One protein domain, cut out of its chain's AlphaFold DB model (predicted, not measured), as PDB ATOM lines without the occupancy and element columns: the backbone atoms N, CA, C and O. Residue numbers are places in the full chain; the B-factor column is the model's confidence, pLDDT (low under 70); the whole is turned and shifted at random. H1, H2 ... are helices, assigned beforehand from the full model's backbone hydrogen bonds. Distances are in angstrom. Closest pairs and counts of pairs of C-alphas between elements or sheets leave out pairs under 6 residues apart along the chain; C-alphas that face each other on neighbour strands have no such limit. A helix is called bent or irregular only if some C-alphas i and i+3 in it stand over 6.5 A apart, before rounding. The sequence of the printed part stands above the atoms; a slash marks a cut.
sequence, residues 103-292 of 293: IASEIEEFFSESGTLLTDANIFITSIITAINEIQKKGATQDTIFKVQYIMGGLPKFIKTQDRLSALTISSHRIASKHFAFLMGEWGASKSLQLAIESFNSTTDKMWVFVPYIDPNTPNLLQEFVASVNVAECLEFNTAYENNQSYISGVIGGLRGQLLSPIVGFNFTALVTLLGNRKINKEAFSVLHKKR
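AT A GLANCE: This is residues 103 to 292 of the 293 residues of an uncharacterized protein of Desulfotalea psychrophila (strain LSv54 / DSM 12343) (UniProt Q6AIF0). A long, slender up-and-down bundle of four helices or arms, H1, H2b, H4 and H6, makes the body, with the long H1 and H6 side by side and H2b and H4 covering part of their length. At the end of the bundle where H1 turns back, H2a and the short H5 pack together, and at the other end residues 261 to 283 stick out, after which H8 comes back to H6. The printed part has 190 residues with eight named helices, H1 to H8 in order, and no named strand; the class is all helix. It is loose, with a radius of gyration of the C-alphas of 20.9 A, and elongated, spanning 68 by 37 by 23 A.

IN THESE COORDINATES: H1, residues 103 to 138, begins with C-alpha 103 at (-13.258, -35.273, -31.460) and is 51.9 A long. H2, residues 142 to 178, was assigned as one helix by its hydrogen bonds but is bent, with C-alphas 153 and 156 7.1 A apart; its arms are H2a, residues 142 to 153, 16.4 A, and H2b, residues 156 to 178, 32.7 A. H3 is residues 180 to 184, H4 residues 189 to 204, 22.5 A, and H5 residues 221 to 228. H6, residues 231 to 264, 48.2 A, is irregular, with C-alphas 259 and 262 7.2 A apart, and has a kink of 32 degrees near residue 258. H7 is residues 268 to 276; H8, residues 278 to 290, ends with C-alpha 290 at (-38.452, -20.708, -32.392).

HOW THE PARTS SIT: In the bundle, each helix or arm runs against the one before it. H1 touches H2b with residues 107 to 124 alone, closest at the C-alphas of Leu 117 and Thr 161, 6.1 A, at a shallow tilt of 31 degrees. H2b touches H4 at Thr 169 and Asn 201, their closest C-alphas, 6.2 A. H4 touches H6 at a shallow tilt of 20 degrees, opposite ways; their closest C-alphas, of Ala 196 and Ile 248, are 4.9 A apart. H6 touches H1, closest at the C-alphas of Ala 104 and Arg 256, 5.2 A, at a shallow tilt of 22 degrees, opposite ways. H1 and H2a form a helical hairpin, closest at the C-alphas of Ile 135 and Thr 144, 6.1 A. H2a touches H5 at a steep tilt of 58 degrees; the closest C-alphas, of Ile 145 and Leu 222, are 6.9 A apart. H3 and H4 touch only at the corner, with the C-alphas of Leu 183 and Ser 190 closest at 4.9 A. H6 and H8 only just touch, with 3 pairs of C-alphas within 8 A, the closest those of Tyr 247 and Leu 288, 5.7 A. H7 touches no helix. Every O i to N i+4 pair is within hydrogen-bond range in H1, H2a, H3, H4, H5, H7 and H8; the counts are 17 of 19 in H2b and 26 of 30 in H6.

THE WHOLE: The two C-alphas farthest apart, of Pro 219 and Phe 268, are 69.6 A apart. The printed part has no cut. The link H4 to H5, 16 residues, is long; the other links are tight. Mean pLDDT of the printed part is 88.9; residues 264 to 266 and 288 to 292 are under 70.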
ATOM      1  N   ILE A 103     -12.357 -35.931 -32.420       94.25
ATOM      2  CA  ILE A 103     -13.258 -35.273 -31.460       94.25
ATOM      3  C   ILE A 103     -14.660 -35.133 -32.054       94.25
ATOM      4  O   ILE A 103     -15.641 -35.466 -31.395       94.25
ATOM      5  N   ALA A 104     -14.764 -34.657 -33.297       93.56
ATOM      6  CA  ALA A 104     -16.044 -34.506 -33.977       93.56
ATOM      7  C   ALA A 104     -16.761 -35.854 -34.140       93.56
ATOM      8  O   ALA A 104     -17.967 -35.920 -33.931       93.56
ATOM      9  N   SER A 105     -16.022 -36.915 -34.472       94.19
ATOM     10  CA  SER A 105     -16.559 -38.270 -34.601       94.19
ATOM     11  C   SER A 105     -17.061 -38.817 -33.267       94.19
ATOM     12  O   SER A 105     -18.158 -39.355 -33.220       94.19
ATOM     13  N   GLU A 106     -16.299 -38.653 -32.183       95.62
ATOM     14  CA  GLU A 106     -16.695 -39.133 -30.851       95.62
ATOM     15  C   GLU A 106     -17.933 -38.389 -30.322       95.62
ATOM     16  O   GLU A 106     -18.818 -39.000 -29.727       95.62
ATOM     17  N   ILE A 107     -18.023 -37.075 -30.560       95.56
ATOM     18  CA  ILE A 107     -19.206 -36.278 -30.205       95.56
ATOM     19  C   ILE A 107     -20.421 -36.728 -31.027       95.56
ATOM     20  O   ILE A 107     -21.494 -36.928 -30.462       95.56
ATOM     21  N   GLU A 108     -20.260 -36.900 -32.339       94.69
ATOM     22  CA  GLU A 108     -21.340 -37.349 -33.223       94.69
ATOM     23  C   GLU A 108     -21.856 -38.733 -32.823       94.69
ATOM     24  O   GLU A 108     -23.059 -38.923 -32.698       94.69
ATOM     25  N   GLU A 109     -20.957 -39.691 -32.589       95.94
ATOM     26  CA  GLU A 109     -21.311 -41.053 -32.190       95.94
ATOM     27  C   GLU A 109     -22.112 -41.054 -30.883       95.94
ATOM     28  O   GLU A 109     -23.186 -41.651 -30.811       95.94
ATOM     29  N   PHE A 110     -21.650 -40.297 -29.882       96.56
ATOM     30  CA  PHE A 110     -22.343 -40.158 -28.605       96.56
ATOM     31  C   PHE A 110     -23.757 -39.577 -28.756       96.56
ATOM     32  O   PHE A 110     -24.717 -40.116 -28.196       96.56
ATOM     33  N   PHE A 111     -23.909 -38.473 -29.493       96.19
ATOM     34  CA  PHE A 111     -25.215 -37.826 -29.651       96.19
ATOM     35  C   PHE A 111     -26.126 -38.558 -30.637       96.19
ATOM     36  O   PHE A 111     -27.344 -38.487 -30.489       96.19
ATOM     37  N   SER A 112     -25.569 -39.315 -31.583       95.75
ATOM     38  CA  SER A 112     -26.335 -40.225 -32.431       95.75
ATOM     39  C   SER A 112     -26.922 -41.368 -31.605       95.75
ATOM     40  O   SER A 112     -28.118 -41.625 -31.707       95.75
ATOM     41  N   GLU A 113     -26.122 -42.018 -30.750       96.56
ATOM     42  CA  GLU A 113     -26.612 -43.064 -29.842       96.56
ATOM     43  C   GLU A 113     -27.692 -42.508 -28.903       96.56
ATOM     44  O   GLU A 113     -28.794 -43.054 -28.810       96.56
ATOM     45  N   SER A 114     -27.397 -41.377 -28.258       96.25
ATOM     46  CA  SER A 114     -28.329 -40.692 -27.357       96.25
ATOM     47  C   SER A 114     -29.633 -40.330 -28.069       96.25
ATOM     48  O   SER A 114     -30.719 -40.550 -27.536       96.25
ATOM     49  N   GLY A 115     -29.541 -39.822 -29.299       96.00
ATOM     50  CA  GLY A 115     -30.694 -39.444 -30.103       96.00
ATOM     51  C   GLY A 115     -31.566 -40.637 -30.493       96.00
ATOM     52  O   GLY A 115     -32.792 -40.543 -30.406       96.00
ATOM     53  N   THR A 116     -30.961 -41.768 -30.866       96.62
ATOM     54  CA  THR A 116     -31.694 -43.013 -31.146       96.62
ATOM     55  C   THR A 116     -32.427 -43.511 -29.906       96.62
ATOM     56  O   THR A 116     -33.616 -43.806 -29.979       96.62
ATOM     57  N   LEU A 117     -31.762 -43.540 -28.750       97.12
ATOM     58  CA  LEU A 117     -32.368 -43.992 -27.496       97.12
ATOM     59  C   LEU A 117     -33.500 -43.071 -27.021       97.12
ATOM     60  O   LEU A 117     -34.546 -43.558 -26.597       97.12
ATOM     61  N   LEU A 118     -33.330 -41.750 -27.140       96.75
ATOM     62  CA  LEU A 118     -34.393 -40.781 -26.859       96.75
ATOM     63  C   LEU A 118     -35.601 -40.977 -27.780       96.75
ATOM     64  O   LEU A 118     -36.741 -40.898 -27.326       96.75
ATOM     65  N   THR A 119     -35.360 -41.265 -29.061       96.62
ATOM     66  CA  THR A 119     -36.427 -41.550 -30.028       96.62
ATOM     67  C   THR A 119     -37.177 -42.828 -29.649       96.62
ATOM     68  O   THR A 119     -38.405 -42.822 -29.606       96.62
ATOM     69  N   ASP A 120     -36.455 -43.901 -29.313       96.31
ATOM     70  CA  ASP A 120     -37.037 -45.170 -28.860       96.31
ATOM     71  C   ASP A 120     -37.890 -44.987 -27.594       96.31
ATOM     72  O   ASP A 120     -39.013 -45.491 -27.523       96.31
ATOM     73  N   ALA A 121     -37.390 -44.224 -26.616       96.31
ATOM     74  CA  ALA A 121     -38.141 -43.874 -25.413       96.31
ATOM     75  C   ALA A 121     -39.407 -43.069 -25.751       96.31
ATOM     76  O   ALA A 121     -40.489 -43.376 -25.250       96.31
ATOM     77  N   ASN A 122     -39.309 -42.085 -26.653       96.56
ATOM     78  CA  ASN A 122     -40.452 -41.272 -27.066       96.56
ATOM     79  C   ASN A 122     -41.527 -42.075 -27.802       96.56
ATOM     80  O   ASN A 122     -42.716 -41.872 -27.557       96.56
ATOM     81  N   ILE A 123     -41.138 -43.015 -28.664       96.06
ATOM     82  CA  ILE A 123     -42.077 -43.918 -29.346       96.06
ATOM     83  C   ILE A 123     -42.847 -44.759 -28.319       96.06
ATOM     84  O   ILE A 123     -44.069 -44.900 -28.425       96.06
ATOM     85  N   PHE A 124     -42.153 -45.287 -27.307       96.31
ATOM     86  CA  PHE A 124     -42.779 -46.082 -26.254       96.31
ATOM     87  C   PHE A 124     -43.765 -45.252 -25.417       96.31
ATOM     88  O   PHE A 124     -44.928 -45.629 -25.282       96.31
ATOM     89  N   ILE A 125     -43.344 -44.078 -24.937       95.94
ATOM     90  CA  ILE A 125     -44.197 -43.165 -24.160       95.94
ATOM     91  C   ILE A 125     -45.401 -42.681 -24.978       95.94
ATOM     92  O   ILE A 125     -46.526 -42.651 -24.477       95.94
ATOM     93  N   THR A 126     -45.207 -42.370 -26.260       95.62
ATOM     94  CA  THR A 126     -46.310 -42.000 -27.158       95.62
ATOM     95  C   THR A 126     -47.311 -43.145 -27.290       95.62
ATOM     96  O   THR A 126     -48.513 -42.912 -27.212       95.62
ATOM     97  N   SER A 127     -46.833 -44.389 -27.404       94.75
ATOM     98  CA  SER A 127     -47.701 -45.572 -27.466       94.75
ATOM     99  C   SER A 127     -48.560 -45.720 -26.204       94.75
ATOM    100  O   SER A 127     -49.748 -46.026 -26.310       94.75
ATOM    101  N   ILE A 128     -48.000 -45.428 -25.024       94.69
ATOM    102  CA  ILE A 128     -48.736 -45.401 -23.749       94.69
ATOM    103  C   ILE A 128     -49.825 -44.326 -23.760       94.69
ATOM    104  O   ILE A 128     -50.988 -44.628 -23.486       94.69
ATOM    105  N   ILE A 129     -49.473 -43.084 -24.111       94.31
ATOM    106  CA  ILE A 129     -50.425 -41.964 -24.174       94.31
ATOM    107  C   ILE A 129     -51.570 -42.294 -25.141       94.31
ATOM    108  O   ILE A 129     -52.744 -42.094 -24.820       94.31
ATOM    109  N   THR A 130     -51.250 -42.828 -26.323       94.12
ATOM    110  CA  THR A 130     -52.246 -43.235 -27.318       94.12
ATOM    111  C   THR A 130     -53.150 -44.343 -26.785       94.12
ATOM    112  O   THR A 130     -54.369 -44.222 -26.906       94.12
ATOM    113  N   ALA A 131     -52.598 -45.380 -26.148       93.38
ATOM    114  CA  ALA A 131     -53.392 -46.468 -25.583       93.38
ATOM    115  C   ALA A 131     -54.359 -45.976 -24.495       93.38
ATOM    116  O   ALA A 131     -55.537 -46.324 -24.538       93.38
ATOM    117  N   ILE A 132     -53.909 -45.115 -23.578       92.94
ATOM    118  CA  ILE A 132     -54.768 -44.547 -22.524       92.94
ATOM    119  C   ILE A 132     -55.894 -43.705 -23.129       92.94
ATOM    120  O   ILE A 132     -57.058 -43.889 -22.774       92.94
ATOM    121  N   ASN A 133     -55.575 -42.839 -24.093       92.62
ATOM    122  CA  ASN A 133     -56.577 -42.032 -24.793       92.62
ATOM    123  C   ASN A 133     -57.616 -42.897 -25.525       92.62
ATOM    124  O   ASN A 133     -58.792 -42.540 -25.593       92.62
ATOM    125  N   GLU A 134     -57.204 -44.030 -26.093       92.75
ATOM    126  CA  GLU A 134     -58.121 -44.962 -26.747       92.75
ATOM    127  C   GLU A 134     -58.992 -45.736 -25.755       92.75
ATOM    128  O   GLU A 134     -60.191 -45.859 -26.002       92.75
ATOM    129  N   ILE A 135     -58.434 -46.184 -24.626       92.50
ATOM    130  CA  ILE A 135     -59.193 -46.829 -23.541       92.50
ATOM    131  C   ILE A 135     -60.260 -45.871 -23.004       92.50
ATOM    132  O   ILE A 135     -61.415 -46.262 -22.849       92.50
ATOM    133  N   GLN A 136     -59.912 -44.599 -22.788       90.50
ATOM    134  CA  GLN A 136     -60.857 -43.584 -22.310       90.50
ATOM    135  C   GLN A 136     -61.975 -43.278 -23.319       90.50
ATOM    136  O   GLN A 136     -63.096 -42.983 -22.913       90.50
ATOM    137  N   LYS A 137     -61.700 -43.352 -24.631       92.44
ATOM    138  CA  LYS A 137     -62.684 -43.053 -25.691       92.44
ATOM    139  C   LYS A 137     -63.572 -44.236 -26.068       92.44
ATOM    140  O   LYS A 137     -64.757 -44.047 -26.320       92.44
ATOM    141  N   LYS A 138     -62.988 -45.428 -26.203       90.81
ATOM    142  CA  LYS A 138     -63.651 -46.627 -26.748       90.81
ATOM    143  C   LYS A 138     -64.033 -47.638 -25.666       90.81
ATOM    144  O   LYS A 138     -64.792 -48.560 -25.950       90.81
ATOM    145  N   GLY A 139     -63.516 -47.482 -24.448       87.62
ATOM    146  CA  GLY A 139     -63.679 -48.458 -23.378       87.62
ATOM    147  C   GLY A 139     -62.913 -49.755 -23.643       87.62
ATOM    148  O   GLY A 139     -61.945 -49.794 -24.406       87.62
ATOM    149  N   ALA A 140     -63.353 -50.831 -22.993       87.12
ATOM    150  CA  ALA A 140     -62.729 -52.143 -23.096       87.12
ATOM    151  C   ALA A 140     -63.075 -52.834 -24.425       87.12
ATOM    152  O   ALA A 140     -64.164 -53.371 -24.607       87.12
ATOM    153  N   THR A 141     -62.119 -52.843 -25.349       90.31
ATOM    154  CA  THR A 141     -62.183 -53.558 -26.632       90.31
ATOM    155  C   THR A 141     -61.006 -54.526 -26.772       90.31
ATOM    156  O   THR A 141     -59.960 -54.333 -26.148       90.31
ATOM    157  N   GLN A 142     -61.136 -55.545 -27.629       88.00
ATOM    158  CA  GLN A 142     -60.022 -56.456 -27.944       88.00
ATOM    159  C   GLN A 142     -58.778 -55.704 -28.451       88.00
ATOM    160  O   GLN A 142     -57.663 -56.022 -28.053       88.00
ATOM    161  N   ASP A 143     -58.968 -54.648 -29.249       90.50
ATOM    162  CA  ASP A 143     -57.878 -53.789 -29.731       90.50
ATOM    163  C   ASP A 143     -57.150 -53.075 -28.578       90.50
ATOM    164  O   ASP A 143     -55.924 -53.097 -28.496       90.50
ATOM    165  N   THR A 144     -57.890 -52.494 -27.626       90.94
ATOM    166  CA  THR A 144     -57.283 -51.832 -26.456       90.94
ATOM    167  C   THR A 144     -56.563 -52.810 -25.524       90.94
ATOM    168  O   THR A 144     -55.514 -52.466 -24.987       90.94
ATOM    169  N   ILE A 145     -57.078 -54.037 -25.369       90.81
ATOM    170  CA  ILE A 145     -56.421 -55.098 -24.586       90.81
ATOM    171  C   ILE A 145     -55.109 -55.500 -25.257       90.81
ATOM    172  O   ILE A 145     -54.065 -55.507 -24.605       90.81
ATOM    173  N   PHE A 146     -55.141 -55.756 -26.567       91.44
ATOM    174  CA  PHE A 146     -53.951 -56.090 -27.343       91.44
ATOM    175  C   PHE A 146     -52.883 -54.990 -27.258       91.44
ATOM    176  O   PHE A 146     -51.708 -55.287 -27.047       91.44
ATOM    177  N   LYS A 147     -53.274 -53.712 -27.350       91.56
ATOM    178  CA  LYS A 147     -52.350 -52.571 -27.220       91.56
ATOM    179  C   LYS A 147     -51.669 -52.519 -25.855       91.56
ATOM    180  O   LYS A 147     -50.458 -52.323 -25.798       91.56
ATOM    181  N   VAL A 148     -52.413 -52.725 -24.767       91.81
ATOM    182  CA  VAL A 148     -51.827 -52.770 -23.417       91.81
ATOM    183  C   VAL A 148     -50.875 -53.956 -23.280       91.81
ATOM    184  O   VAL A 148     -49.756 -53.778 -22.809       91.81
ATOM    185  N   GLN A 149     -51.251 -55.143 -23.766       91.00
ATOM    186  CA  GLN A 149     -50.367 -56.315 -23.762       91.00
ATOM    187  C   GLN A 149     -49.087 -56.083 -24.581       91.00
ATOM    188  O   GLN A 149     -47.997 -56.453 -24.145       91.00
ATOM    189  N   TYR A 150     -49.194 -55.419 -25.734       91.62
ATOM    190  CA  TYR A 150     -48.045 -55.036 -26.550       91.62
ATOM    191  C   TYR A 150     -47.110 -54.067 -25.809       91.62
ATOM    192  O   TYR A 150     -45.895 -54.268 -25.802       91.62
ATOM    193  N   ILE A 151     -47.664 -53.058 -25.128       93.25
ATOM    194  CA  ILE A 151     -46.895 -52.128 -24.284       93.25
ATOM    195  C   ILE A 151     -46.185 -52.883 -23.155       93.25
ATOM    196  O   ILE A 151     -44.991 -52.668 -22.946       93.25
ATOM    197  N   MET A 152     -46.874 -53.802 -22.469       92.38
ATOM    198  CA  MET A 152     -46.264 -54.639 -21.425       92.38
ATOM    199  C   MET A 152     -45.102 -55.478 -21.976       92.38
ATOM    200  O   MET A 152     -44.057 -55.577 -21.338       92.38
ATOM    201  N   GLY A 153     -45.235 -56.020 -23.192       91.31
ATOM    202  CA  GLY A 153     -44.148 -56.724 -23.881       91.31
ATOM    203  C   GLY A 153     -42.954 -55.827 -24.241       91.31
ATOM    204  O   GLY A 153     -41.818 -56.298 -24.286       91.31
ATOM    205  N   GLY A 154     -43.189 -54.531 -24.465       92.44
ATOM    206  CA  GLY A 154     -42.151 -53.532 -24.742       92.44
ATOM    207  C   GLY A 154     -41.450 -52.968 -23.500       92.44
ATOM    208  O   GLY A 154     -40.356 -52.411 -23.627       92.44
ATOM    209  N   LEU A 155     -42.029 -53.135 -22.306       93.62
ATOM    210  CA  LEU A 155     -41.528 -52.550 -21.057       93.62
ATOM    211  C   LEU A 155     -40.063 -52.919 -20.735       93.62
ATOM    212  O   LEU A 155     -39.293 -52.010 -20.420       93.62
ATOM    213  N   PRO A 156     -39.599 -54.179 -20.884       94.00
ATOM    214  CA  PRO A 156     -38.196 -54.514 -20.623       94.00
ATOM    215  C   PRO A 156     -37.214 -53.767 -21.534       94.00
ATOM    216  O   PRO A 156     -36.126 -53.383 -21.101       94.00
ATOM    217  N   LYS A 157     -37.594 -53.530 -22.801       95.25
ATOM    218  CA  LYS A 157     -36.778 -52.738 -23.731       95.25
ATOM    219  C   LYS A 157     -36.713 -51.282 -23.267       95.25
ATOM    220  O   LYS A 157     -35.632 -50.703 -23.280       95.25
ATOM    221  N   PHE A 158     -37.840 -50.713 -22.842       95.12
ATOM    222  CA  PHE A 158     -37.901 -49.340 -22.342       95.12
ATOM    223  C   PHE A 158     -37.031 -49.130 -21.095       95.12
ATOM    224  O   PHE A 158     -36.228 -48.201 -21.082       95.12
ATOM    225  N   ILE A 159     -37.104 -50.031 -20.109       94.44
ATOM    226  CA  ILE A 159     -36.263 -49.970 -18.899       94.44
ATOM    227  C   ILE A 159     -34.776 -50.002 -19.277       94.44
ATOM    228  O   ILE A 159     -34.000 -49.153 -18.845       94.44
ATOM    229  N   LYS A 160     -34.376 -50.906 -20.181       95.56
ATOM    230  CA  LYS A 160     -32.992 -50.962 -20.678       95.56
ATOM    231  C   LYS A 160     -32.565 -49.663 -21.375       95.56
ATOM    232  O   LYS A 160     -31.410 -49.249 -21.259       95.56
ATOM    233  N   THR A 161     -33.476 -49.028 -22.113       96.19
ATOM    234  CA  THR A 161     -33.241 -47.719 -22.735       96.19
ATOM    235  C   THR A 161     -33.051 -46.627 -21.678       96.19
ATOM    236  O   THR A 161     -32.109 -45.847 -21.809       96.19
ATOM    237  N   GLN A 162     -33.869 -46.593 -20.621       94.38
ATOM    238  CA  GLN A 162     -33.718 -45.646 -19.504       94.38
ATOM    239  C   GLN A 162     -32.368 -45.818 -18.796       94.38
ATOM    240  O   GLN A 162     -31.642 -44.838 -18.620       94.38
ATOM    241  N   ASP A 163     -31.980 -47.055 -18.475       94.94
ATOM    242  CA  ASP A 163     -30.691 -47.356 -17.842       94.94
ATOM    243  C   ASP A 163     -29.517 -46.873 -18.703       94.94
ATOM    244  O   ASP A 163     -28.565 -46.252 -18.217       94.94
ATOM    245  N   ARG A 164     -29.589 -47.119 -20.019       96.81
ATOM    246  CA  ARG A 164     -28.547 -46.682 -20.951       96.81
ATOM    247  C   ARG A 164     -28.497 -45.161 -21.077       96.81
ATOM    248  O   ARG A 164     -27.400 -44.606 -21.057       96.81
ATOM    249  N   LEU A 165     -29.645 -44.493 -21.175       96.31
ATOM    250  CA  LEU A 165     -29.722 -43.031 -21.203       96.31
ATOM    251  C   LEU A 165     -29.147 -42.420 -19.921       96.31
ATOM    252  O   LEU A 165     -28.348 -41.493 -20.011       96.31
ATOM    253  N   SER A 166     -29.443 -42.993 -18.753       94.62
ATOM    254  CA  SER A 166     -28.877 -42.556 -17.472       94.62
ATOM    255  C   SER A 166     -27.344 -42.661 -17.447       94.62
ATOM    256  O   SER A 166     -26.644 -41.720 -17.060       94.62
ATOM    257  N   ALA A 167     -26.785 -43.765 -17.956       95.25
ATOM    258  CA  ALA A 167     -25.336 -43.915 -18.097       95.25
ATOM    259  C   ALA A 167     -24.722 -42.901 -19.089       95.25
ATOM    260  O   ALA A 167     -23.587 -42.434 -18.901       95.25
ATOM    261  N   LEU A 168     -25.457 -42.541 -20.147       96.38
ATOM    262  CA  LEU A 168     -25.039 -41.527 -21.115       96.38
ATOM    263  C   LEU A 168     -25.072 -40.112 -20.519       96.38
ATOM    264  O   LEU A 168     -24.155 -39.343 -20.802       96.38
ATOM    265  N   THR A 169     -26.013 -39.788 -19.628       93.94
ATOM    266  CA  THR A 169     -26.042 -38.513 -18.879       93.94
ATOM    267  C   THR A 169     -24.728 -38.279 -18.133       93.94
ATOM    268  O   THR A 169     -24.123 -37.216 -18.261       93.94
ATOM    269  N   ILE A 170     -24.192 -39.299 -17.458       90.75
ATOM    270  CA  ILE A 170     -22.878 -39.218 -16.794       90.75
ATOM    271  C   ILE A 170     -21.743 -39.081 -17.825       90.75
ATOM    272  O   ILE A 170     -20.816 -38.279 -17.668       90.75
ATOM    273  N   SER A 171     -21.814 -39.853 -18.911       93.88
ATOM    274  CA  SER A 171     -20.788 -39.863 -19.961       93.88
ATOM    275  C   SER A 171     -20.718 -38.554 -20.758       93.88
ATOM    276  O   SER A 171     -19.643 -38.215 -21.260       93.88
ATOM    277  N   SER A 172     -21.810 -37.791 -20.823       93.12
ATOM    278  CA  SER A 172     -21.884 -36.492 -21.499       93.12
ATOM    279  C   SER A 172     -20.863 -35.496 -20.919       93.12
ATOM    280  O   SER A 172     -20.066 -34.895 -21.647       93.12
ATOM    281  N   HIS A 173     -20.773 -35.424 -19.587       91.38
ATOM    282  CA  HIS A 173     -19.805 -34.593 -18.873       91.38
ATOM    283  C   HIS A 173     -18.368 -35.087 -19.058       91.38
ATOM    284  O   HIS A 173     -17.431 -34.283 -19.122       91.38
ATOM    285  N   ARG A 174     -18.178 -36.406 -19.197       92.38
ATOM    286  CA  ARG A 174     -16.867 -37.001 -19.481       92.38
ATOM    287  C   ARG A 174     -16.352 -36.582 -20.857       92.38
ATOM    288  O   ARG A 174     -15.181 -36.230 -20.956       92.38
ATOM    289  N   ILE A 175     -17.197 -36.576 -21.890       92.75
ATOM    290  CA  ILE A 175     -16.819 -36.124 -23.241       92.75
ATOM    291  C   ILE A 175     -16.420 -34.648 -23.229       92.75
ATOM    292  O   ILE A 175     -15.355 -34.300 -23.745       92.75
ATOM    293  N   ALA A 176     -17.220 -33.792 -22.584       92.00
ATOM    294  CA  ALA A 176     -16.893 -32.374 -22.449       92.00
ATOM    295  C   ALA A 176     -15.550 -32.156 -21.734       92.00
ATOM    296  O   ALA A 176     -14.738 -31.347 -22.178       92.00
ATOM    297  N   SER A 177     -15.291 -32.914 -20.668       90.19
ATOM    298  CA  SER A 177     -14.054 -32.814 -19.888       90.19
ATOM    299  C   SER A 177     -12.837 -33.347 -20.651       90.19
ATOM    300  O   SER A 177     -11.795 -32.695 -20.678       90.19
ATOM    301  N   LYS A 178     -12.970 -34.503 -21.315       93.25
ATOM    302  CA  LYS A 178     -11.907 -35.153 -22.101       93.25
ATOM    303  C   LYS A 178     -11.368 -34.231 -23.195       93.25
ATOM    304  O   LYS A 178     -10.160 -34.168 -23.407       93.25
ATOM    305  N   HIS A 179     -12.261 -33.492 -23.851       93.44
ATOM    306  CA  HIS A 179     -11.926 -32.645 -24.999       93.44
ATOM    307  C   HIS A 179     -11.865 -31.152 -24.672       93.44
ATOM    308  O   HIS A 179     -11.679 -30.334 -25.575       93.44
ATOM    309  N   PHE A 180     -11.967 -30.783 -23.392       89.12
ATOM    310  CA  PHE A 180     -12.079 -29.396 -22.937       89.12
ATOM    311  C   PHE A 180     -10.991 -28.480 -23.512       89.12
ATOM    312  O   PHE A 180     -11.296 -27.436 -24.084       89.12
ATOM    313  N   ALA A 181      -9.721 -28.891 -23.430       86.12
ATOM    314  CA  ALA A 181      -8.594 -28.086 -23.903       86.12
ATOM    315  C   ALA A 181      -8.672 -27.771 -25.408       86.12
ATOM    316  O   ALA A 181      -8.326 -26.668 -25.829       86.12
ATOM    317  N   PHE A 182      -9.158 -28.718 -26.216       87.19
ATOM    318  CA  PHE A 182      -9.344 -28.515 -27.652       87.19
ATOM    319  C   PHE A 182     -10.565 -27.647 -27.950       87.19
ATOM    320  O   PHE A 182     -10.473 -26.722 -28.754       87.19
ATOM    321  N   LEU A 183     -11.690 -27.911 -27.284       89.69
ATOM    322  CA  LEU A 183     -12.941 -27.181 -27.492       89.69
ATOM    323  C   LEU A 183     -12.854 -25.719 -27.044       89.69
ATOM    324  O   LEU A 183     -13.496 -24.863 -27.644       89.69
ATOM    325  N   MET A 184     -12.043 -25.415 -26.030       86.75
ATOM    326  CA  MET A 184     -11.758 -24.038 -25.606       86.75
ATOM    327  C   MET A 184     -10.895 -23.270 -26.611       86.75
ATOM    328  O   MET A 184     -10.971 -22.044 -26.673       86.75
ATOM    329  N   GLY A 185     -10.083 -23.973 -27.405       84.88
ATOM    330  CA  GLY A 185      -9.274 -23.373 -28.466       84.88
ATOM    331  C   GLY A 185     -10.062 -23.028 -29.733       84.88
ATOM    332  O   GLY A 185      -9.518 -22.382 -30.626       84.88
ATOM    333  N   GLU A 186     -11.322 -23.452 -29.832       85.62
ATOM    334  CA  GLU A 186     -12.180 -23.248 -30.997       85.62
ATOM    335  C   GLU A 186     -13.394 -22.396 -30.610       85.62
ATOM    336  O   GLU A 186     -14.085 -22.650 -29.624       85.62
ATOM    337  N   TRP A 187     -13.661 -21.348 -31.386       82.62
ATOM    338  CA  TRP A 187     -14.619 -20.320 -30.991       82.62
ATOM    339  C   TRP A 187     -16.039 -20.873 -30.818       82.62
ATOM    340  O   TRP A 187     -16.692 -21.248 -31.780       82.62
ATOM    341  N   GLY A 188     -16.546 -20.900 -29.586       82.88
ATOM    342  CA  GLY A 188     -17.921 -21.320 -29.307       82.88
ATOM    343  C   GLY A 188     -18.135 -22.835 -29.288       82.88
ATOM    344  O   GLY A 188     -19.211 -23.261 -28.880       82.88
ATOM    345  N   ALA A 189     -17.125 -23.652 -29.609       89.62
ATOM    346  CA  ALA A 189     -17.254 -25.108 -29.643       89.62
ATOM    347  C   ALA A 189     -17.605 -25.692 -28.262       89.62
ATOM    348  O   ALA A 189     -18.541 -26.481 -28.133       89.62
ATOM    349  N   SER A 190     -16.919 -25.232 -27.207       91.81
ATOM    350  CA  SER A 190     -17.229 -25.626 -25.823       91.81
ATOM    351  C   SER A 190     -18.649 -25.237 -25.403       91.81
ATOM    352  O   SER A 190     -19.318 -26.009 -24.722       91.81
ATOM    353  N   LYS A 191     -19.121 -24.052 -25.809       90.44
ATOM    354  CA  LYS A 191     -20.465 -23.566 -25.466       90.44
ATOM    355  C   LYS A 191     -21.542 -24.364 -26.197       90.44
ATOM    356  O   LYS A 191     -22.536 -24.733 -25.585       90.44
ATOM    357  N   SER A 192     -21.341 -24.653 -27.481       90.88
ATOM    358  CA  SER A 192     -22.250 -25.491 -28.268       90.88
ATOM    359  C   SER A 192     -22.383 -26.887 -27.666       90.88
ATOM    360  O   SER A 192     -23.498 -27.365 -27.484       90.88
ATOM    361  N   LEU A 193     -21.266 -27.514 -27.275       94.38
ATOM    362  CA  LEU A 193     -21.314 -28.815 -26.610       94.38
ATOM    363  C   LEU A 193     -22.069 -28.748 -25.274       94.38
ATOM    364  O   LEU A 193     -22.911 -29.599 -25.017       94.38
ATOM    365  N   GLN A 194     -21.810 -27.733 -24.446       93.81
ATOM    366  CA  GLN A 194     -22.527 -27.548 -23.178       93.81
ATOM    367  C   GLN A 194     -24.033 -27.376 -23.381       93.81
ATOM    368  O   GLN A 194     -24.801 -28.045 -22.706       93.81
ATOM    369  N   LEU A 195     -24.457 -26.559 -24.350       91.94
ATOM    370  CA  LEU A 195     -25.877 -26.376 -24.666       91.94
ATOM    371  C   LEU A 195     -26.543 -27.685 -25.110       91.94
ATOM    372  O   LEU A 195     -27.669 -27.964 -24.711       91.94
ATOM    373  N   ALA A 196     -25.851 -28.504 -25.906       94.25
ATOM    374  CA  ALA A 196     -26.361 -29.814 -26.295       94.25
ATOM    375  C   ALA A 196     -26.475 -30.770 -25.094       94.25
ATOM    376  O   ALA A 196     -27.468 -31.486 -24.983       94.25
ATOM    377  N   ILE A 197     -25.499 -30.750 -24.178       95.12
ATOM    378  CA  ILE A 197     -25.528 -31.536 -22.934       95.12
ATOM    379  C   ILE A 197     -26.665 -31.073 -22.019       95.12
ATOM    380  O   ILE A 197     -27.403 -31.903 -21.508       95.12
ATOM    381  N   GLU A 198     -26.848 -29.766 -21.834       94.56
ATOM    382  CA  GLU A 198     -27.934 -29.205 -21.022       94.56
ATOM    383  C   GLU A 198     -29.307 -29.611 -21.566       94.56
ATOM    384  O   GLU A 198     -30.162 -30.062 -20.806       94.56
ATOM    385  N   SER A 199     -29.514 -29.511 -22.883       93.56
ATOM    386  CA  SER A 199     -30.753 -29.961 -23.523       93.56
ATOM    387  C   SER A 199     -30.956 -31.472 -23.406       93.56
ATOM    388  O   SER A 199     -32.072 -31.915 -23.145       93.56
ATOM    389  N   PHE A 200     -29.894 -32.266 -23.562       96.06
ATOM    390  CA  PHE A 200     -29.945 -33.717 -23.383       96.06
ATOM    391  C   PHE A 200     -30.315 -34.103 -21.943       96.06
ATOM    392  O   PHE A 200     -31.222 -34.910 -21.727       96.06
ATOM    393  N   ASN A 201     -29.677 -33.474 -20.957       95.19
ATOM    394  CA  ASN A 201     -29.956 -33.687 -19.540       95.19
ATOM    395  C   ASN A 201     -31.392 -33.261 -19.201       95.19
ATOM    396  O   ASN A 201     -32.144 -34.041 -18.637       95.19
ATOM    397  N   SER A 202     -31.837 -32.095 -19.679       93.62
ATOM    398  CA  SER A 202     -33.204 -31.607 -19.457       93.62
ATOM    399  C   SER A 202     -34.296 -32.546 -19.994       93.62
ATOM    400  O   SER A 202     -35.389 -32.603 -19.426       93.62
ATOM    401  N   THR A 203     -34.029 -33.277 -21.081       94.12
ATOM    402  CA  THR A 203     -34.946 -34.308 -21.593       94.12
ATOM    403  C   THR A 203     -34.846 -35.603 -20.790       94.12
ATOM    404  O   THR A 203     -35.873 -36.191 -20.456       94.12
ATOM    405  N   THR A 204     -33.632 -36.051 -20.466       95.00
ATOM    406  CA  THR A 204     -33.418 -37.306 -19.724       95.00
ATOM    407  C   THR A 204     -33.878 -37.225 -18.271       95.00
ATOM    408  O   THR A 204     -34.397 -38.210 -17.761       95.00
ATOM    409  N   ASP A 205     -33.833 -36.059 -17.627       93.69
ATOM    410  CA  ASP A 205     -34.355 -35.859 -16.268       93.69
ATOM    411  C   ASP A 205     -35.852 -36.198 -16.155       93.69
ATOM    412  O   ASP A 205     -36.320 -36.622 -15.102       93.69
ATOM    413  N   LYS A 206     -36.597 -36.067 -17.259       94.25
ATOM    414  CA  LYS A 206     -38.038 -36.351 -17.334       94.25
ATOM    415  C   LYS A 206     -38.359 -37.752 -17.845       94.25
ATOM    416  O   LYS A 206     -39.526 -38.102 -17.956       94.25
ATOM    417  N   MET A 207     -37.357 -38.562 -18.194       91.31
ATOM    418  CA  MET A 207     -37.599 -39.889 -18.773       91.31
ATOM    419  C   MET A 207     -38.087 -40.915 -17.749       91.31
ATOM    420  O   MET A 207     -38.558 -41.978 -18.151       91.31
ATOM    421  N   TRP A 208     -37.949 -40.624 -16.452       88.50
ATOM    422  CA  TRP A 208     -38.313 -41.498 -15.335       88.50
ATOM    423  C   TRP A 208     -39.822 -41.528 -15.105       88.50
ATOM    424  O   TRP A 208     -40.325 -41.052 -14.095       88.50
ATOM    425  N   VAL A 209     -40.532 -42.109 -16.064       89.00
ATOM    426  CA  VAL A 209     -41.964 -42.372 -15.973       89.00
ATOM    427  C   VAL A 209     -42.174 -43.754 -15.368       89.00
ATOM    428  O   VAL A 209     -41.619 -44.742 -15.862       89.00
ATOM    429  N   PHE A 210     -43.004 -43.843 -14.329       86.69
ATOM    430  CA  PHE A 210     -43.414 -45.136 -13.790       86.69
ATOM    431  C   PHE A 210     -44.406 -45.827 -14.737       86.69
ATOM    432  O   PHE A 210     -45.497 -45.320 -15.003       86.69
ATOM    433  N   VAL A 211     -44.030 -47.011 -15.227       85.94
ATOM    434  CA  VAL A 211     -44.906 -47.888 -16.010       85.94
ATOM    435  C   VAL A 211     -44.996 -49.226 -15.276       85.94
ATOM    436  O   VAL A 211     -43.989 -49.933 -15.190       85.94
ATOM    437  N   PRO A 212     -46.163 -49.577 -14.709       82.88
ATOM    438  CA  PRO A 212     -46.316 -50.824 -13.971       82.88
ATOM    439  C   PRO A 212     -46.197 -52.024 -14.914       82.88
ATOM    440  O   PRO A 212     -46.590 -51.959 -16.081       82.88
ATOM    441  N   TYR A 213     -45.726 -53.147 -14.383       86.12
ATOM    442  CA  TYR A 213     -45.920 -54.442 -15.024       86.12
ATOM    443  C   TYR A 213     -47.220 -55.056 -14.499       86.12
ATOM    444  O   TYR A 213     -47.336 -55.297 -13.299       86.12
ATOM    445  N   ILE A 214     -48.186 -55.301 -15.384       88.00
ATOM    446  CA  ILE A 214     -49.478 -55.910 -15.042       88.00
ATOM    447  C   ILE A 214     -49.588 -57.244 -15.779       88.00
ATOM    448  O   ILE A 214     -49.316 -57.308 -16.981       88.00
ATOM    449  N   ASP A 215     -49.983 -58.308 -15.073       85.44
ATOM    450  CA  ASP A 215     -50.179 -59.629 -15.680       85.44
ATOM    451  C   ASP A 215     -51.276 -59.539 -16.765       85.44
ATOM    452  O   ASP A 215     -52.397 -59.107 -16.462       85.44
ATOM    453  N   PRO A 216     -50.996 -59.956 -18.018       83.31
ATOM    454  CA  PRO A 216     -51.970 -59.976 -19.109       83.31
ATOM    455  C   PRO A 216     -53.280 -60.714 -18.806       83.31
ATOM    456  O   PRO A 216     -54.283 -60.437 -19.464       83.31
ATOM    457  N   ASN A 217     -53.277 -61.648 -17.850       85.00
ATOM    458  CA  ASN A 217     -54.438 -62.453 -17.462       85.00
ATOM    459  C   ASN A 217     -55.302 -61.796 -16.372       85.00
ATOM    460  O   ASN A 217     -56.289 -62.384 -15.927       85.00
ATOM    461  N   THR A 218     -54.946 -60.589 -15.923       85.50
ATOM    462  CA  THR A 218     -55.675 -59.888 -14.864       85.50
ATOM    463  C   THR A 218     -57.078 -59.482 -15.345       85.50
ATOM    464  O   THR A 218     -57.189 -58.794 -16.364       85.50
ATOM    465  N   PRO A 219     -58.163 -59.819 -14.613       82.75
ATOM    466  CA  PRO A 219     -59.539 -59.524 -15.034       82.75
ATOM    467  C   PRO A 219     -59.826 -58.035 -15.294       82.75
ATOM    468  O   PRO A 219     -60.674 -57.711 -16.121       82.75
ATOM    469  N   ASN A 220     -59.097 -57.134 -14.624       87.50
ATOM    470  CA  ASN A 220     -59.261 -55.677 -14.705       87.50
ATOM    471  C   ASN A 220     -58.052 -54.957 -15.335       87.50
ATOM    472  O   ASN A 220     -57.821 -53.782 -15.047       87.50
ATOM    473  N   LEU A 221     -57.308 -55.637 -16.221       87.69
ATOM    474  CA  LEU A 221     -56.073 -55.150 -16.858       87.69
ATOM    475  C   LEU A 221     -56.124 -53.670 -17.285       87.69
ATOM    476  O   LEU A 221     -55.216 -52.901 -16.987       87.69
ATOM    477  N   LEU A 222     -57.191 -53.253 -17.977       89.19
ATOM    478  CA  LEU A 222     -57.300 -51.888 -18.505       89.19
ATOM    479  C   LEU A 222     -57.508 -50.833 -17.410       89.19
ATOM    480  O   LEU A 222     -56.943 -49.746 -17.504       89.19
ATOM    481  N   GLN A 223     -58.314 -51.134 -16.386       88.19
ATOM    482  CA  GLN A 223     -58.538 -50.212 -15.268       88.19
ATOM    483  C   GLN A 223     -57.265 -50.042 -14.446       88.19
ATOM    484  O   GLN A 223     -56.899 -48.919 -14.114       88.19
ATOM    485  N   GLU A 224     -56.573 -51.144 -14.170       88.81
ATOM    486  CA  GLU A 224     -55.322 -51.130 -13.420       88.81
ATOM    487  C   GLU A 224     -54.213 -50.398 -14.185       88.81
ATOM    488  O   GLU A 224     -53.494 -49.589 -13.601       88.81
ATOM    489  N   PHE A 225     -54.135 -50.585 -15.507       90.88
ATOM    490  CA  PHE A 225     -53.189 -49.867 -16.360       90.88
ATOM    491  C   PHE A 225     -53.426 -48.354 -16.346       90.88
ATOM    492  O   PHE A 225     -52.494 -47.587 -16.110       90.88
ATOM    493  N   VAL A 226     -54.672 -47.910 -16.545       90.75
ATOM    494  CA  VAL A 226     -55.005 -46.475 -16.540       90.75
ATOM    495  C   VAL A 226     -54.808 -45.850 -15.159       90.75
ATOM    496  O   VAL A 226     -54.357 -44.712 -15.079       90.75
ATOM    497  N   ALA A 227     -55.116 -46.570 -14.079       89.56
ATOM    498  CA  ALA A 227     -54.951 -46.065 -12.715       89.56
ATOM    499  C   ALA A 227     -53.480 -45.908 -12.300       89.56
ATOM    500  O   ALA A 227     -53.163 -45.080 -11.449       89.56
ATOM    501  N   SER A 228     -52.594 -46.710 -12.887       88.25
ATOM    502  CA  SER A 228     -51.203 -46.822 -12.448       88.25
ATOM    503  C   SER A 228     -50.223 -45.969 -13.256       88.25
ATOM    504  O   SER A 228     -49.133 -45.674 -12.771       88.25
ATOM    505  N   VAL A 229     -50.569 -45.589 -14.489       91.75
ATOM    506  CA  VAL A 229     -49.695 -44.773 -15.343       91.75
ATOM    507  C   VAL A 229     -49.926 -43.286 -15.089       91.75
ATOM    508  O   VAL A 229     -51.033 -42.773 -15.265       91.75
ATOM    509  N   ASN A 230     -48.852 -42.556 -14.783       91.25
ATOM    510  CA  ASN A 230     -48.899 -41.102 -14.705       91.25
ATOM    511  C   ASN A 230     -48.815 -40.467 -16.105       91.25
ATOM    512  O   ASN A 230     -47.739 -40.254 -16.664       91.25
ATOM    513  N   VAL A 231     -49.973 -40.131 -16.681       90.81
ATOM    514  CA  VAL A 231     -50.058 -39.489 -18.006       90.81
ATOM    515  C   VAL A 231     -49.379 -38.116 -18.031       90.81
ATOM    516  O   VAL A 231     -48.856 -37.723 -19.074       90.81
ATOM    517  N   ALA A 232     -49.358 -37.386 -16.909       92.12
ATOM    518  CA  ALA A 232     -48.722 -36.074 -16.850       92.12
ATOM    519  C   ALA A 232     -47.205 -36.187 -17.060       92.12
ATOM    520  O   ALA A 232     -46.662 -35.491 -17.913       92.12
ATOM    521  N   GLU A 233     -46.546 -37.135 -16.387       93.12
ATOM    522  CA  GLU A 233     -45.111 -37.411 -16.568       93.12
ATOM    523  C   GLU A 233     -44.786 -37.855 -18.005       93.12
ATOM    524  O   GLU A 233     -43.833 -37.364 -18.614       93.12
ATOM    525  N   CYS A 234     -45.622 -38.716 -18.603       93.19
ATOM    526  CA  CYS A 234     -45.497 -39.100 -20.015       93.19
ATOM    527  C   CYS A 234     -45.515 -37.880 -20.953       93.19
ATOM    528  O   CYS A 234     -44.715 -37.785 -21.889       93.19
ATOM    529  N   LEU A 235     -46.447 -36.950 -20.724       93.94
ATOM    530  CA  LEU A 235     -46.582 -35.734 -21.527       93.94
ATOM    531  C   LEU A 235     -45.419 -34.766 -21.294       93.94
ATOM    532  O   LEU A 235     -44.949 -34.147 -22.251       93.94
ATOM    533  N   GLU A 236     -44.921 -34.653 -20.062       94.62
ATOM    534  CA  GLU A 236     -43.749 -33.837 -19.738       94.62
ATOM    535  C   GLU A 236     -42.490 -34.325 -20.460       94.62
ATOM    536  O   GLU A 236     -41.749 -33.503 -21.016       94.62
ATOM    537  N   PHE A 237     -42.271 -35.643 -20.502       95.06
ATOM    538  CA  PHE A 237     -41.180 -36.240 -21.269       95.06
ATOM    539  C   PHE A 237     -41.323 -35.960 -22.766       95.06
ATOM    540  O   PHE A 237     -40.388 -35.446 -23.381       95.06
ATOM    541  N   ASN A 238     -42.494 -36.247 -23.346       94.62
ATOM    542  CA  ASN A 238     -42.745 -36.051 -24.775       94.62
ATOM    543  C   ASN A 238     -42.534 -34.579 -25.180       94.62
ATOM    544  O   ASN A 238     -41.776 -34.274 -26.099       94.62
ATOM    545  N   THR A 239     -43.073 -33.645 -24.392       93.62
ATOM    546  CA  THR A 239     -42.870 -32.202 -24.597       93.62
ATOM    547  C   THR A 239     -41.387 -31.820 -24.537       93.62
ATOM    548  O   THR A 239     -40.896 -31.042 -25.357       93.62
ATOM    549  N   ALA A 240     -40.635 -32.364 -23.577       93.81
ATOM    550  CA  ALA A 240     -39.203 -32.097 -23.473       93.81
ATOM    551  C   ALA A 240     -38.404 -32.697 -24.636       93.81
ATOM    552  O   ALA A 240     -37.452 -32.074 -25.110       93.81
ATOM    553  N   TYR A 241     -38.789 -33.876 -25.124       94.75
ATOM    554  CA  TYR A 241     -38.211 -34.485 -26.315       94.75
ATOM    555  C   TYR A 241     -38.458 -33.620 -27.560       94.75
ATOM    556  O   TYR A 241     -37.506 -33.269 -28.261       94.75
ATOM    557  N   GLU A 242     -39.700 -33.197 -27.808       91.81
ATOM    558  CA  GLU A 242     -40.061 -32.382 -28.976       91.81
ATOM    559  C   GLU A 242     -39.343 -31.024 -29.006       91.81
ATOM    560  O   GLU A 242     -38.940 -30.550 -30.080       91.81
ATOM    561  N   ASN A 243     -39.143 -30.416 -27.834       89.75
ATOM    562  CA  ASN A 243     -38.454 -29.135 -27.697       89.75
ATOM    563  C   ASN A 243     -36.940 -29.260 -27.925       89.75
ATOM    564  O   ASN A 243     -36.348 -28.423 -28.611       89.75
ATOM    565  N   ASN A 244     -36.313 -30.318 -27.404       91.69
ATOM    566  CA  ASN A 244     -34.855 -30.415 -27.350       91.69
ATOM    567  C   ASN A 244     -34.233 -31.247 -28.477       91.69
ATOM    568  O   ASN A 244     -33.142 -30.907 -28.926       91.69
ATOM    569  N   GLN A 245     -34.885 -32.298 -28.982       90.00
ATOM    570  CA  GLN A 245     -34.230 -33.263 -29.877       90.00
ATOM    571  C   GLN A 245     -33.699 -32.616 -31.162       90.00
ATOM    572  O   GLN A 245     -32.536 -32.783 -31.528       90.00
ATOM    573  N   SER A 246     -34.525 -31.813 -31.839       87.38
ATOM    574  CA  SER A 246     -34.089 -31.096 -33.046       87.38
ATOM    575  C   SER A 246     -32.990 -30.076 -32.752       87.38
ATOM    576  O   SER A 246     -32.136 -29.828 -33.600       87.38
ATOM    577  N   TYR A 247     -33.015 -29.480 -31.557       88.81
ATOM    578  CA  TYR A 247     -32.013 -28.513 -31.131       88.81
ATOM    579  C   TYR A 247     -30.662 -29.186 -30.882       88.81
ATOM    580  O   TYR A 247     -29.661 -28.724 -31.422       88.81
ATOM    581  N   ILE A 248     -30.645 -30.310 -30.158       91.94
ATOM    582  CA  ILE A 248     -29.447 -31.129 -29.929       91.94
ATOM    583  C   ILE A 248     -28.815 -31.494 -31.274       91.94
ATOM    584  O   ILE A 248     -27.657 -31.154 -31.516       91.94
ATOM    585  N   SER A 249     -29.587 -32.079 -32.195       90.19
ATOM    586  CA  SER A 249     -29.086 -32.456 -33.524       90.19
ATOM    587  C   SER A 249     -28.552 -31.261 -34.319       90.19
ATOM    588  O   SER A 249     -27.511 -31.360 -34.965       90.19
ATOM    589  N   GLY A 250     -29.227 -30.107 -34.257       88.50
ATOM    590  CA  GLY A 250     -28.786 -28.891 -34.941       88.50
ATOM    591  C   GLY A 250     -27.482 -28.320 -34.374       88.50
ATOM    592  O   GLY A 250     -26.574 -27.971 -35.129       88.50
ATOM    593  N   VAL A 251     -27.364 -28.248 -33.046       89.44
ATOM    594  CA  VAL A 251     -26.170 -27.732 -32.361       89.44
ATOM    595  C   VAL A 251     -24.976 -28.658 -32.568       89.44
ATOM    596  O   VAL A 251     -23.882 -28.175 -32.859       89.44
ATOM    597  N   ILE A 252     -25.178 -29.972 -32.478       92.31
ATOM    598  CA  ILE A 252     -24.119 -30.961 -32.701       92.31
ATOM    599  C   ILE A 252     -23.695 -31.002 -34.168       92.31
ATOM    600  O   ILE A 252     -22.496 -30.956 -34.444       92.31
ATOM    601  N   GLY A 253     -24.638 -30.947 -35.112       89.44
ATOM    602  CA  GLY A 253     -24.319 -30.815 -36.534       89.44
ATOM    603  C   GLY A 253     -23.509 -29.547 -36.836       89.44
ATOM    604  O   GLY A 253     -22.520 -29.594 -37.572       89.44
ATOM    605  N   GLY A 254     -23.867 -28.420 -36.212       87.38
ATOM    606  CA  GLY A 254     -23.111 -27.168 -36.306       87.38
ATOM    607  C   GLY A 254     -21.703 -27.269 -35.709       87.38
ATOM    608  O   GLY A 254     -20.731 -26.871 -36.351       87.38
ATOM    609  N   LEU A 255     -21.578 -27.852 -34.513       90.62
ATOM    610  CA  LEU A 255     -20.299 -28.102 -33.845       90.62
ATOM    611  C   LEU A 255     -19.388 -29.001 -34.692       90.62
ATOM    612  O   LEU A 255     -18.210 -28.698 -34.878       90.62
ATOM    613  N   ARG A 256     -19.936 -30.074 -35.263       89.94
ATOM    614  CA  ARG A 256     -19.227 -30.968 -36.180       89.94
ATOM    615  C   ARG A 256     -18.758 -30.220 -37.424       89.94
ATOM    616  O   ARG A 256     -17.583 -30.309 -37.778       89.94
ATOM    617  N   GLY A 257     -19.634 -29.440 -38.056       87.25
ATOM    618  CA  GLY A 257     -19.277 -28.602 -39.203       87.25
ATOM    619  C   GLY A 257     -18.138 -27.632 -38.880       87.25
ATOM    620  O   GLY A 257     -17.181 -27.513 -39.645       87.25
ATOM    621  N   GLN A 258     -18.180 -27.007 -37.704       86.44
ATOM    622  CA  GLN A 258     -17.118 -26.129 -37.228       86.44
ATOM    623  C   GLN A 258     -15.784 -26.869 -37.054       86.44
ATOM    624  O   GLN A 258     -14.753 -26.399 -37.544       86.44
ATOM    625  N   LEU A 259     -15.790 -28.025 -36.385       88.50
ATOM    626  CA  LEU A 259     -14.585 -28.827 -36.158       88.50
ATOM    627  C   LEU A 259     -13.986 -29.354 -37.472       88.50
ATOM    628  O   LEU A 259     -12.765 -29.413 -37.603       88.50
ATOM    629  N   LEU A 260     -14.813 -29.676 -38.466       87.38
ATOM    630  CA  LEU A 260     -14.360 -30.199 -39.757       87.38
ATOM    631  C   LEU A 260     -14.007 -29.110 -40.782       87.38
ATOM    632  O   LEU A 260     -13.285 -29.390 -41.739       87.38
ATOM    633  N   SER A 261     -14.444 -27.863 -40.579       81.06
ATOM    634  CA  SER A 261     -14.199 -26.749 -41.509       81.06
ATOM    635  C   SER A 261     -12.735 -26.563 -41.959       81.06
ATOM    636  O   SER A 261     -12.518 -26.349 -43.153       81.06
ATOM    637  N   PRO A 262     -11.700 -26.714 -41.102       72.88
ATOM    638  CA  PRO A 262     -10.313 -26.521 -41.531       72.88
ATOM    639  C   PRO A 262      -9.778 -27.675 -42.384       72.88
ATOM    640  O   PRO A 262      -8.737 -27.517 -43.013       72.88
ATOM    641  N   ILE A 263     -10.451 -28.831 -42.371       72.75
ATOM    642  CA  ILE A 263     -10.075 -30.011 -43.159       72.75
ATOM    643  C   ILE A 263     -10.548 -29.837 -44.602       72.75
ATOM    644  O   ILE A 263      -9.818 -30.150 -45.535       72.75
ATOM    645  N   VAL A 264     -11.759 -29.305 -44.781       67.50
ATOM    646  CA  VAL A 264     -12.357 -29.076 -46.105       67.50
ATOM    647  C   VAL A 264     -11.730 -27.858 -46.800       67.50
ATOM    648  O   VAL A 264     -11.672 -27.811 -48.028       67.50
ATOM    649  N   GLY A 265     -11.218 -26.896 -46.025       65.69
ATOM    650  CA  GLY A 265     -10.623 -25.668 -46.549       65.69
ATOM    651  C   GLY A 265     -11.660 -24.711 -47.146       65.69
ATOM    652  O   GLY A 265     -12.867 -24.963 -47.128       65.69
ATOM    653  N   PHE A 266     -11.198 -23.571 -47.668       67.19
ATOM    654  CA  PHE A 266     -12.074 -22.653 -48.394       67.19
ATOM    655  C   PHE A 266     -12.460 -23.274 -49.739       67.19
ATOM    656  O   PHE A 266     -11.609 -23.486 -50.601       67.19
ATOM    657  N   ASN A 267     -13.750 -23.543 -49.921       74.06
ATOM    658  CA  ASN A 267     -14.297 -24.081 -51.157       74.06
ATOM    659  C   ASN A 267     -15.306 -23.080 -51.738       74.06
ATOM    660  O   ASN A 267     -16.389 -22.881 -51.185       74.06
ATOM    661  N   PHE A 268     -14.949 -22.449 -52.860       76.31
ATOM    662  CA  PHE A 268     -15.809 -21.470 -53.529       76.31
ATOM    663  C   PHE A 268     -17.156 -22.077 -53.942       76.31
ATOM    664  O   PHE A 268     -18.195 -21.444 -53.773       76.31
ATOM    665  N   THR A 269     -17.162 -23.331 -54.396       82.19
ATOM    666  CA  THR A 269     -18.396 -24.056 -54.712       82.19
ATOM    667  C   THR A 269     -19.271 -24.200 -53.472       82.19
ATOM    668  O   THR A 269     -20.462 -23.921 -53.543       82.19
ATOM    669  N   ALA A 270     -18.692 -24.534 -52.314       77.38
ATOM    670  CA  ALA A 270     -19.445 -24.613 -51.062       77.38
ATOM    671  C   ALA A 270     -20.067 -23.259 -50.675       77.38
ATOM    672  O   ALA A 270     -21.214 -23.218 -50.233       77.38
ATOM    673  N   LEU A 271     -19.353 -22.148 -50.897       77.81
ATOM    674  CA  LEU A 271     -19.880 -20.799 -50.672       77.81
ATOM    675  C   LEU A 271     -21.053 -20.480 -51.614       77.81
ATOM    676  O   LEU A 271     -22.096 -20.015 -51.155       77.81
ATOM    677  N   VAL A 272     -20.913 -20.764 -52.913       83.69
ATOM    678  CA  VAL A 272     -21.979 -20.559 -53.909       83.69
ATOM    679  C   VAL A 272     -23.205 -21.411 -53.579       83.69
ATOM    680  O   VAL A 272     -24.323 -20.900 -53.595       83.69
ATOM    681  N   THR A 273     -23.017 -22.677 -53.202       82.94
ATOM    682  CA  THR A 273     -24.107 -23.563 -52.771       82.94
ATOM    683  C   THR A 273     -24.790 -23.047 -51.504       82.94
ATOM    684  O   THR A 273     -26.018 -23.047 -51.425       82.94
ATOM    685  N   LEU A 274     -24.031 -22.550 -50.524       81.25
ATOM    686  CA  LEU A 274     -24.583 -21.992 -49.288       81.25
ATOM    687  C   LEU A 274     -25.413 -20.725 -49.549       81.25
ATOM    688  O   LEU A 274     -26.485 -20.561 -48.963       81.25
ATOM    689  N   LEU A 275     -24.956 -19.863 -50.463       82.31
ATOM    690  CA  LEU A 275     -25.687 -18.672 -50.906       82.31
ATOM    691  C   LEU A 275     -26.935 -19.029 -51.728       82.31
ATOM    692  O   LEU A 275     -27.997 -18.437 -51.515       82.31
ATOM    693  N   GLY A 276     -26.834 -20.018 -52.621       82.69
ATOM    694  CA  GLY A 276     -27.962 -20.544 -53.396       82.69
ATOM    695  C   GLY A 276     -29.056 -21.134 -52.501       82.69
ATOM    696  O   GLY A 276     -30.240 -20.869 -52.706       82.69
ATOM    697  N   ASN A 277     -28.660 -21.821 -51.426       86.06
ATOM    698  CA  ASN A 277     -29.562 -22.456 -50.464       86.06
ATOM    699  C   ASN A 277     -29.970 -21.548 -49.290       86.06
ATOM    700  O   ASN A 277     -30.530 -22.024 -48.302       86.06
ATOM    701  N   ARG A 278     -29.753 -20.228 -49.376       81.75
ATOM    702  CA  ARG A 278     -30.025 -19.282 -48.273       81.75
ATOM    703  C   ARG A 278     -31.443 -19.364 -47.696       81.75
ATOM    704  O   ARG A 278     -31.610 -19.164 -46.498       81.75
ATOM    705  N   LYS A 279     -32.459 -19.630 -48.529       82.31
ATOM    706  CA  LYS A 279     -33.863 -19.725 -48.085       82.31
ATOM    707  C   LYS A 279     -34.070 -20.963 -47.213       82.31
ATOM    708  O   LYS A 279     -34.547 -20.828 -46.094       82.31
ATOM    709  N   ILE A 280     -33.599 -22.112 -47.693       81.25
ATOM    710  CA  ILE A 280     -33.643 -23.399 -46.986       81.25
ATOM    711  C   ILE A 280     -32.886 -23.293 -45.658       81.25
ATOM    712  O   ILE A 280     -33.410 -23.648 -44.606       81.25
ATOM    713  N   ASN A 281     -31.682 -22.716 -45.687       78.19
ATOM    714  CA  ASN A 281     -30.879 -22.513 -44.484       78.19
ATOM    715  C   ASN A 281     -31.593 -21.596 -43.481       78.19
ATOM    716  O   ASN A 281     -31.655 -21.908 -42.296       78.19
ATOM    717  N   LYS A 282     -32.182 -20.483 -43.942       80.12
ATOM    718  CA  LYS A 282     -32.937 -19.560 -43.081       80.12
ATOM    719  C   LYS A 282     -34.138 -20.243 -42.423       80.12
ATOM    720  O   LYS A 282     -34.366 -20.027 -41.235       80.12
ATOM    721  N   GLU A 283     -34.885 -21.056 -43.165       79.00
ATOM    722  CA  GLU A 283     -36.007 -21.832 -42.627       79.00
ATOM    723  C   GLU A 283     -35.531 -22.838 -41.575       79.00
ATOM    724  O   GLU A 283     -36.037 -22.820 -40.450       79.00
ATOM    725  N   ALA A 284     -34.489 -23.619 -41.874       74.12
ATOM    726  CA  ALA A 284     -33.902 -24.571 -40.932       74.12
ATOM    727  C   ALA A 284     -33.432 -23.894 -39.628       74.12
ATOM    728  O   ALA A 284     -33.770 -24.347 -38.533       74.12
ATOM    729  N   PHE A 285     -32.728 -22.759 -39.719       76.31
ATOM    730  CA  PHE A 285     -32.305 -21.996 -38.539       76.31
ATOM    731  C   PHE A 285     -33.482 -21.375 -37.776       76.31
ATOM    732  O   PHE A 285     -33.440 -21.286 -36.550       76.31
ATOM    733  N   SER A 286     -34.553 -20.971 -38.462       73.38
ATOM    734  CA  SER A 286     -35.734 -20.406 -37.799       73.38
ATOM    735  C   SER A 286     -36.470 -21.425 -36.921       73.38
ATOM    736  O   SER A 286     -36.948 -21.063 -35.847       73.38
ATOM    737  N   VAL A 287     -36.504 -22.701 -37.328       70.19
ATOM    738  CA  VAL A 287     -37.082 -23.801 -36.534       70.19
ATOM    739  C   VAL A 287     -36.261 -24.047 -35.268       70.19
ATOM    740  O   VAL A 287     -36.829 -24.226 -34.192       70.19
ATOM    741  N   LEU A 288     -34.931 -23.983 -35.375       67.38
ATOM    742  CA  LEU A 288     -34.025 -24.122 -34.233       67.38
ATOM    743  C   LEU A 288     -34.162 -22.967 -33.227       67.38
ATOM    744  O   LEU A 288     -34.032 -23.188 -32.026       67.38
ATOM    745  N   HIS A 289     -34.444 -21.746 -33.698       63.22
ATOM    746  CA  HIS A 289     -34.601 -20.570 -32.836       63.22
ATOM    747  C   HIS A 289     -35.995 -20.433 -32.206       63.22
ATOM    748  O   HIS A 289     -36.085 -20.000 -31.060       63.22
ATOM    749  N   LYS A 290     -37.073 -20.808 -32.911       58.09
ATOM    750  CA  LYS A 290     -38.452 -20.708 -32.392       58.09
ATOM    751  C   LYS A 290     -38.748 -21.651 -31.225       58.09
ATOM    752  O   LYS A 290     -39.582 -21.319 -30.401       58.09
ATOM    753  N   LYS A 291     -38.072 -22.797 -31.124       53.41
ATOM    754  CA  LYS A 291     -38.303 -23.777 -30.043       53.41
ATOM    755  C   LYS A 291     -37.740 -23.365 -28.669       53.41
ATOM    756  O   LYS A 291     -37.812 -24.146 -27.728       53.41
ATOM    757  N   ARG A 292     -37.166 -22.159 -28.547       41.91
ATOM    758  CA  ARG A 292     -36.549 -21.639 -27.312       41.91
ATOM    759  C   ARG A 292     -37.213 -20.361 -26.769       41.91
ATOM    760  O   ARG A 292     -36.890 -19.970 -25.651       41.91
TER     761      ARG A 292